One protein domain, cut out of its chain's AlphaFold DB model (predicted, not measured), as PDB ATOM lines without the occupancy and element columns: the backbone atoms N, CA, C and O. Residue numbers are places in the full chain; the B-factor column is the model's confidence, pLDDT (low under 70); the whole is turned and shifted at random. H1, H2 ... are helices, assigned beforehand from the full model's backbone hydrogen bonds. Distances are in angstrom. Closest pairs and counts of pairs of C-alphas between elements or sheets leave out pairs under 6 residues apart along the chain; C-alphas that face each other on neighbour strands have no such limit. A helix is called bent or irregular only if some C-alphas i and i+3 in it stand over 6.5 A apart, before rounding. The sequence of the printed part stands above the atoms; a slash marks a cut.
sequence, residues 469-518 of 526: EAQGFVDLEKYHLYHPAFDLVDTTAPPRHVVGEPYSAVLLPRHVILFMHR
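This is residues 469 to 518 of the 526 residues of the protein "MYND-type zinc finger protein samB" of Trichoderma harzianum (UniProt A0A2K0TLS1). The longest helix, H1, has the shorter helix H3 side by side with its later part, running opposite ways, and the small helix H2 packs on H3 while keeping clear of H1. A long stretch without a named element, residues 493 to 507, loops past the end of H1 at residue 482 on its way from H2 to H3. The printed part has 50 residues with three named helices, in the order H1, H2, H3, and no named strand; its class is all helix. It is compact, with a radius of gyration of the C-alphas of 10.1 A, and spans 27 by 23 by 16 A.

H1 is residues 469 to 482, 21.0 A from first to last C-alpha, beginning at C-alpha 469 (171.201, 179.192, 150.677). It is neither bent nor irregular, but only just: C-alphas 479 and 482 are 6.0 A apart. H3 is residues 508 to 516, 12.2 A long, with C-alpha 516 at (163.843, 169.995, 163.454). H2 is residues 487 to 492, 8.3 A long, with C-alpha 487 at (150.122, 172.453, 159.878).

H1 touches H3 with residues 477 to 481 alone; their closest C-alphas, of Leu 481 and His 511, are 6.3 A apart. The two run opposite ways at a shallow tilt of 32 degrees, only just short of steep. H2 and H3 form a helical hairpin and touch, with the C-alphas of Val 489 and Ile 513 closest at 6.4 A. They run opposite ways at a tilt of 35.2 degrees, only just steep. H1 and H2 are apart. In H2 and H3 every O i to N i+4 pair is within hydrogen-bond range; in H1, 9 of 10 are.

The two C-alphas farthest apart, of Glu 469 and Val 506, are 27.7 A from each other. The printed part has no cut. The link from H1 to H2 is tight, with 4 residues, and that from H2 to H3 is long, with 15. The mean pLDDT of the printed part is 78.0; it is under 70 at residues 469 to 470, at residue 500 and at residues 502 to 508, of which 508 belongs to H3.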
ATOM      1  N   GLU A 469     172.366 180.067 150.633       69.88
ATOM      2  CA  GLU A 469     171.201 179.192 150.677       69.88
ATOM      3  C   GLU A 469     170.830 178.896 152.138       69.88
ATOM      4  O   GLU A 469     169.671 179.077 152.517       69.88
ATOM      5  N   ALA A 470     171.811 178.571 152.987       68.44
ATOM      6  CA  ALA A 470     171.641 178.401 154.427       68.44
ATOM      7  C   ALA A 470     171.104 179.674 155.101       68.44
ATOM      8  O   ALA A 470     170.154 179.584 155.879       68.44
ATOM      9  N   GLN A 471     171.629 180.853 154.745       73.31
ATOM     10  CA  GLN A 471     171.127 182.140 155.235       73.31
ATOM     11  C   GLN A 471     169.656 182.340 154.857       73.31
ATOM     12  O   GLN A 471     168.851 182.704 155.706       73.31
ATOM     13  N   GLY A 472     169.268 182.009 153.620       78.00
ATOM     14  CA  GLY A 472     167.870 182.074 153.190       78.00
ATOM     15  C   GLY A 472     166.938 181.169 154.008       78.00
ATOM     16  O   GLY A 472     165.797 181.545 154.280       78.00
ATOM     17  N   PHE A 473     167.410 180.000 154.446       75.00
ATOM     18  CA  PHE A 473     166.647 179.116 155.333       75.00
ATOM     19  C   PHE A 473     166.583 179.624 156.776       75.00
ATOM     20  O   PHE A 473     165.522 179.520 157.390       75.00
ATOM     21  N   VAL A 474     167.672 180.187 157.311       74.25
ATOM     22  CA  VAL A 474     167.681 180.835 158.634       74.25
ATOM     23  C   VAL A 474     166.725 182.027 158.641       74.25
ATOM     24  O   VAL A 474     165.897 182.140 159.542       74.25
ATOM     25  N   ASP A 475     166.746 182.858 157.600       80.81
ATOM     26  CA  ASP A 475     165.823 183.984 157.441       80.81
ATOM     27  C   ASP A 475     164.362 183.510 157.366       80.81
ATOM     28  O   ASP A 475     163.470 184.104 157.978       80.81
ATOM     29  N   LEU A 476     164.106 182.403 156.660       82.88
ATOM     30  CA  LEU A 476     162.779 181.793 156.570       82.88
ATOM     31  C   LEU A 476     162.318 181.213 157.919       82.88
ATOM     32  O   LEU A 476     161.152 181.347 158.291       82.88
ATOM     33  N   GLU A 477     163.221 180.604 158.685       82.38
ATOM     34  CA  GLU A 477     162.952 180.126 160.043       82.38
ATOM     35  C   GLU A 477     162.621 181.290 160.984       82.38
ATOM     36  O   GLU A 477     161.591 181.258 161.663       82.38
ATOM     37  N   LYS A 478     163.419 182.365 160.940       80.56
ATOM     38  CA  LYS A 478     163.160 183.615 161.667       80.56
ATOM     39  C   LYS A 478     161.803 184.214 161.299       80.56
ATOM     40  O   LYS A 478     161.061 184.657 162.177       80.56
ATOM     41  N   TYR A 479     161.436 184.181 160.018       85.75
ATOM     42  CA  TYR A 479     160.121 184.607 159.545       85.75
ATOM     43  C   TYR A 479     158.996 183.753 160.155       85.75
ATOM     44  O   TYR A 479     158.040 184.291 160.721       85.75
ATOM     45  N   HIS A 480     159.124 182.426 160.112       87.75
ATOM     46  CA  HIS A 480     158.112 181.494 160.613       87.75
ATOM     47  C   HIS A 480     157.984 181.444 162.141       87.75
ATOM     48  O   HIS A 480     156.995 180.908 162.647       87.75
ATOM     49  N   LEU A 481     158.907 182.035 162.904       82.50
ATOM     50  CA  LEU A 481     158.720 182.214 164.349       82.50
ATOM     51  C   LEU A 481     157.498 183.081 164.675       82.50
ATOM     52  O   LEU A 481     156.784 182.791 165.635       82.50
ATOM     53  N   TYR A 482     157.227 184.090 163.845       85.62
ATOM     54  CA  TYR A 482     156.132 185.043 164.052       85.62
ATOM     55  C   TYR A 482     154.980 184.889 163.054       85.62
ATOM     56  O   TYR A 482     153.921 185.486 163.238       85.62
ATOM     57  N   HIS A 483     155.164 184.084 162.008       88.69
ATOM     58  CA  HIS A 483     154.170 183.857 160.963       88.69
ATOM     59  C   HIS A 483     153.746 182.390 160.913       88.69
ATOM     60  O   HIS A 483     154.533 181.524 161.302       88.69
ATOM     61  N   PRO A 484     152.543 182.084 160.398       89.00
ATOM     62  CA  PRO A 484     152.161 180.716 160.063       89.00
ATOM     63  C   PRO A 484     153.237 180.012 159.223       89.00
ATOM     64  O   PRO A 484     153.939 180.645 158.428       89.00
ATOM     65  N   ALA A 485     153.385 178.710 159.434       88.25
ATOM     66  CA  ALA A 485     154.376 177.870 158.775       88.25
ATOM     67  C   ALA A 485     153.672 176.701 158.074       88.25
ATOM     68  O   ALA A 485     153.076 176.885 157.015       88.25
ATOM     69  N   PHE A 486     153.722 175.507 158.657       88.38
ATOM     70  CA  PHE A 486     153.019 174.319 158.183       88.38
ATOM     71  C   PHE A 486     152.201 173.703 159.320       88.38
ATOM     72  O   PHE A 486     152.515 173.904 160.497       88.38
ATOM     73  N   ASP A 487     151.177 172.922 158.967       88.69
ATOM     74  CA  ASP A 487     150.122 172.453 159.878       88.69
ATOM     75  C   ASP A 487     150.641 171.888 161.204       88.69
ATOM     76  O   ASP A 487     150.099 172.202 162.262       88.69
ATOM     77  N   LEU A 488     151.708 171.084 161.177       86.12
ATOM     78  CA  LEU A 488     152.284 170.507 162.391       86.12
ATOM     79  C   LEU A 488     152.795 171.588 163.356       86.12
ATOM     80  O   LEU A 488     152.485 171.533 164.546       86.12
ATOM     81  N   VAL A 489     153.548 172.569 162.858       87.31
ATOM     82  CA  VAL A 489     154.081 173.678 163.661       87.31
ATOM     83  C   VAL A 489     152.949 174.558 164.180       87.31
ATOM     84  O   VAL A 489     152.926 174.884 165.365       87.31
ATOM     85  N   ASP A 490     151.977 174.895 163.337       90.44
ATOM     86  CA  ASP A 490     150.890 175.802 163.719       90.44
ATOM     87  C   ASP A 490     149.861 175.157 164.651       90.44
ATOM     88  O   ASP A 490     149.282 175.839 165.495       90.44
ATOM     89  N   THR A 491     149.694 173.835 164.576       89.19
ATOM     90  CA  THR A 491     148.837 173.081 165.501       89.19
ATOM     91  C   THR A 491     149.541 172.820 166.835       89.19
ATOM     92  O   THR A 491     148.916 172.911 167.890       89.19
ATOM     93  N   THR A 492     150.840 172.500 166.812       86.31
ATOM     94  CA  THR A 492     151.589 172.081 168.014       86.31
ATOM     95  C   THR A 492     152.132 173.269 168.808       86.31
ATOM     96  O   THR A 492     152.136 173.255 170.039       86.31
ATOM     97  N   ALA A 493     152.592 174.312 168.118       84.62
ATOM     98  CA  ALA A 493     153.223 175.482 168.716       84.62
ATOM     99  C   ALA A 493     152.893 176.745 167.897       84.62
ATOM    100  O   ALA A 493     153.775 177.268 167.211       84.62
ATOM    101  N   PRO A 494     151.642 177.249 167.944       85.38
ATOM    102  CA  PRO A 494     151.228 178.431 167.183       85.38
ATOM    103  C   PRO A 494     152.080 179.664 167.533       85.38
ATOM    104  O   PRO A 494     152.624 179.718 168.640       85.38
ATOM    105  N   PRO A 495     152.190 180.668 166.642       79.94
ATOM    106  CA  PRO A 495     152.907 181.907 166.938       79.94
ATOM    107  C   PRO A 495     152.301 182.588 168.171       79.94
ATOM    108  O   PRO A 495     151.091 182.809 168.235       79.94
ATOM    109  N   ARG A 496     153.132 182.884 169.174       74.69
ATOM    110  CA  ARG A 496     152.687 183.463 170.458       74.69
ATOM    111  C   ARG A 496     153.069 184.928 170.644       74.69
ATOM    112  O   ARG A 496     152.616 185.535 171.607       74.69
ATOM    113  N   HIS A 497     153.904 185.453 169.757       75.38
ATOM    114  CA  HIS A 497     154.346 186.842 169.741       75.38
ATOM    115  C   HIS A 497     153.848 187.524 168.469       75.38
ATOM    116  O   HIS A 497     153.684 186.875 167.430       75.38
ATOM    117  N   VAL A 498     153.637 188.834 168.553       76.81
ATOM    118  CA  VAL A 498     153.363 189.672 167.383       76.81
ATOM    119  C   VAL A 498     154.654 189.843 166.580       76.81
ATOM    120  O   VAL A 498     155.752 189.881 167.134       76.81
ATOM    121  N   VAL A 499     154.534 189.936 165.255       74.38
ATOM    122  CA  VAL A 499     155.669 190.184 164.355       74.38
ATOM    123  C   VAL A 499     156.440 191.427 164.808       74.38
ATOM    124  O   VAL A 499     155.863 192.509 164.914       74.38
ATOM    125  N   GLY A 500     157.743 191.266 165.050       64.31
ATOM    126  CA  GLY A 500     158.636 192.339 165.497       64.31
ATOM    127  C   GLY A 500     158.765 192.486 167.016       64.31
ATOM    128  O   GLY A 500     159.556 193.312 167.464       64.31
ATOM    129  N   GLU A 501     158.038 191.700 167.818       72.00
ATOM    130  CA  GLU A 501     158.319 191.608 169.254       72.00
ATOM    131  C   GLU A 501     159.650 190.883 169.513       72.00
ATOM    132  O   GLU A 501     160.014 189.985 168.750       72.00
ATOM    133  N   PRO A 502     160.359 191.212 170.610       63.09
ATOM    134  CA  PRO A 502     161.598 190.536 170.969       63.09
ATOM    135  C   PRO A 502     161.437 189.024 171.110       63.09
ATOM    136  O   PRO A 502     160.447 188.538 171.675       63.09
ATOM    137  N   TYR A 503     162.449 188.280 170.655       64.12
ATOM    138  CA  TYR A 503     162.507 186.838 170.867       64.12
ATOM    139  C   TYR A 503     162.489 186.509 172.367       64.12
ATOM    140  O   TYR A 503     163.193 187.125 173.167       64.12
ATOM    141  N   SER A 504     161.693 185.513 172.760       63.84
ATOM    142  CA  SER A 504     161.574 185.084 174.155       63.84
ATOM    143  C   SER A 504     161.466 183.563 174.275       63.84
ATOM    144  O   SER A 504     161.175 182.853 173.310       63.84
ATOM    145  N   ALA A 505     161.615 183.050 175.500       60.19
ATOM    146  CA  ALA A 505     161.447 181.627 175.800       60.19
ATOM    147  C   ALA A 505     160.060 181.066 175.414       60.19
ATOM    148  O   ALA A 505     159.907 179.855 175.276       60.19
ATOM    149  N   VAL A 506     159.052 181.924 175.218       67.56
ATOM    150  CA  VAL A 506     157.706 181.524 174.781       67.56
ATOM    151  C   VAL A 506     157.707 181.006 173.336       67.56
ATOM    152  O   VAL A 506     156.885 180.152 172.997       67.56
ATOM    153  N   LEU A 507     158.642 181.476 172.502       68.44
ATOM    154  CA  LEU A 507     158.816 181.040 171.112       68.44
ATOM    155  C   LEU A 507     159.685 179.784 170.981       68.44
ATOM    156  O   LEU A 507     159.674 179.155 169.927       68.44
ATOM    157  N   LEU A 508     160.385 179.375 172.046       66.94
ATOM    158  CA  LEU A 508     161.333 178.258 172.013       66.94
ATOM    159  C   LEU A 508     160.715 176.942 171.507       66.94
ATOM    160  O   LEU A 508     161.318 176.330 170.629       66.94
ATOM    161  N   PRO A 509     159.518 176.499 171.952       73.94
ATOM    162  CA  PRO A 509     158.925 175.268 171.428       73.94
ATOM    163  C   PRO A 509     158.661 175.336 169.922       73.94
ATOM    164  O   PRO A 509     158.864 174.355 169.216       73.94
ATOM    165  N   ARG A 510     158.246 176.506 169.419       85.19
ATOM    166  CA  ARG A 510     158.017 176.728 167.989       85.19
ATOM    167  C   ARG A 510     159.334 176.713 167.217       85.19
ATOM    168  O   ARG A 510     159.424 176.032 166.201       85.19
ATOM    169  N   HIS A 511     160.349 177.401 167.735       78.56
ATOM    170  CA  HIS A 511     161.691 177.443 167.159       78.56
ATOM    171  C   HIS A 511     162.291 176.041 167.030       78.56
ATOM    172  O   HIS A 511     162.759 175.669 165.964       78.56
ATOM    173  N   VAL A 512     162.178 175.214 168.076       73.56
ATOM    174  CA  VAL A 512     162.671 173.830 168.064       73.56
ATOM    175  C   VAL A 512     161.992 172.996 166.975       73.56
ATOM    176  O   VAL A 512     162.666 172.231 166.289       73.56
ATOM    177  N   ILE A 513     160.679 173.141 166.767       76.50
ATOM    178  CA  ILE A 513     159.984 172.395 165.704       76.50
ATOM    179  C   ILE A 513     160.412 172.895 164.317       76.50
ATOM    180  O   ILE A 513     160.668 172.072 163.442       76.50
ATOM    181  N   LEU A 514     160.539 174.210 164.113       80.50
ATOM    182  CA  LEU A 514     161.037 174.768 162.849       80.50
ATOM    183  C   LEU A 514     162.454 174.267 162.533       80.50
ATOM    184  O   LEU A 514     162.687 173.766 161.435       80.50
ATOM    185  N   PHE A 515     163.345 174.289 163.522       77.06
ATOM    186  CA  PHE A 515     164.704 173.763 163.426       77.06
ATOM    187  C   PHE A 515     164.731 172.266 163.073       77.06
ATOM    188  O   PHE A 515     165.443 171.845 162.163       77.06
ATOM    189  N   MET A 516     163.919 171.438 163.742       72.94
ATOM    190  CA  MET A 516     163.843 169.995 163.454       72.94
ATOM    191  C   MET A 516     163.330 169.696 162.039       72.94
ATOM    192  O   MET A 516     163.704 168.683 161.453       72.94
ATOM    193  N   HIS A 517     162.492 170.574 161.487       75.75
ATOM    194  CA  HIS A 517     161.944 170.454 160.135       75.75
ATOM    195  C   HIS A 517     162.742 171.202 159.067       75.75
ATOM    196  O   HIS A 517     162.356 171.182 157.894       75.75
ATOM    197  N   ARG A 518     163.860 171.830 159.441       73.69
ATOM    198  CA  ARG A 518     164.811 172.395 158.489       73.69
ATOM    199  C   ARG A 518     165.260 171.295 157.521       73.69
ATOM    200  O   ARG A 518     165.406 170.129 157.886       73.69
TER     201      ARG A 518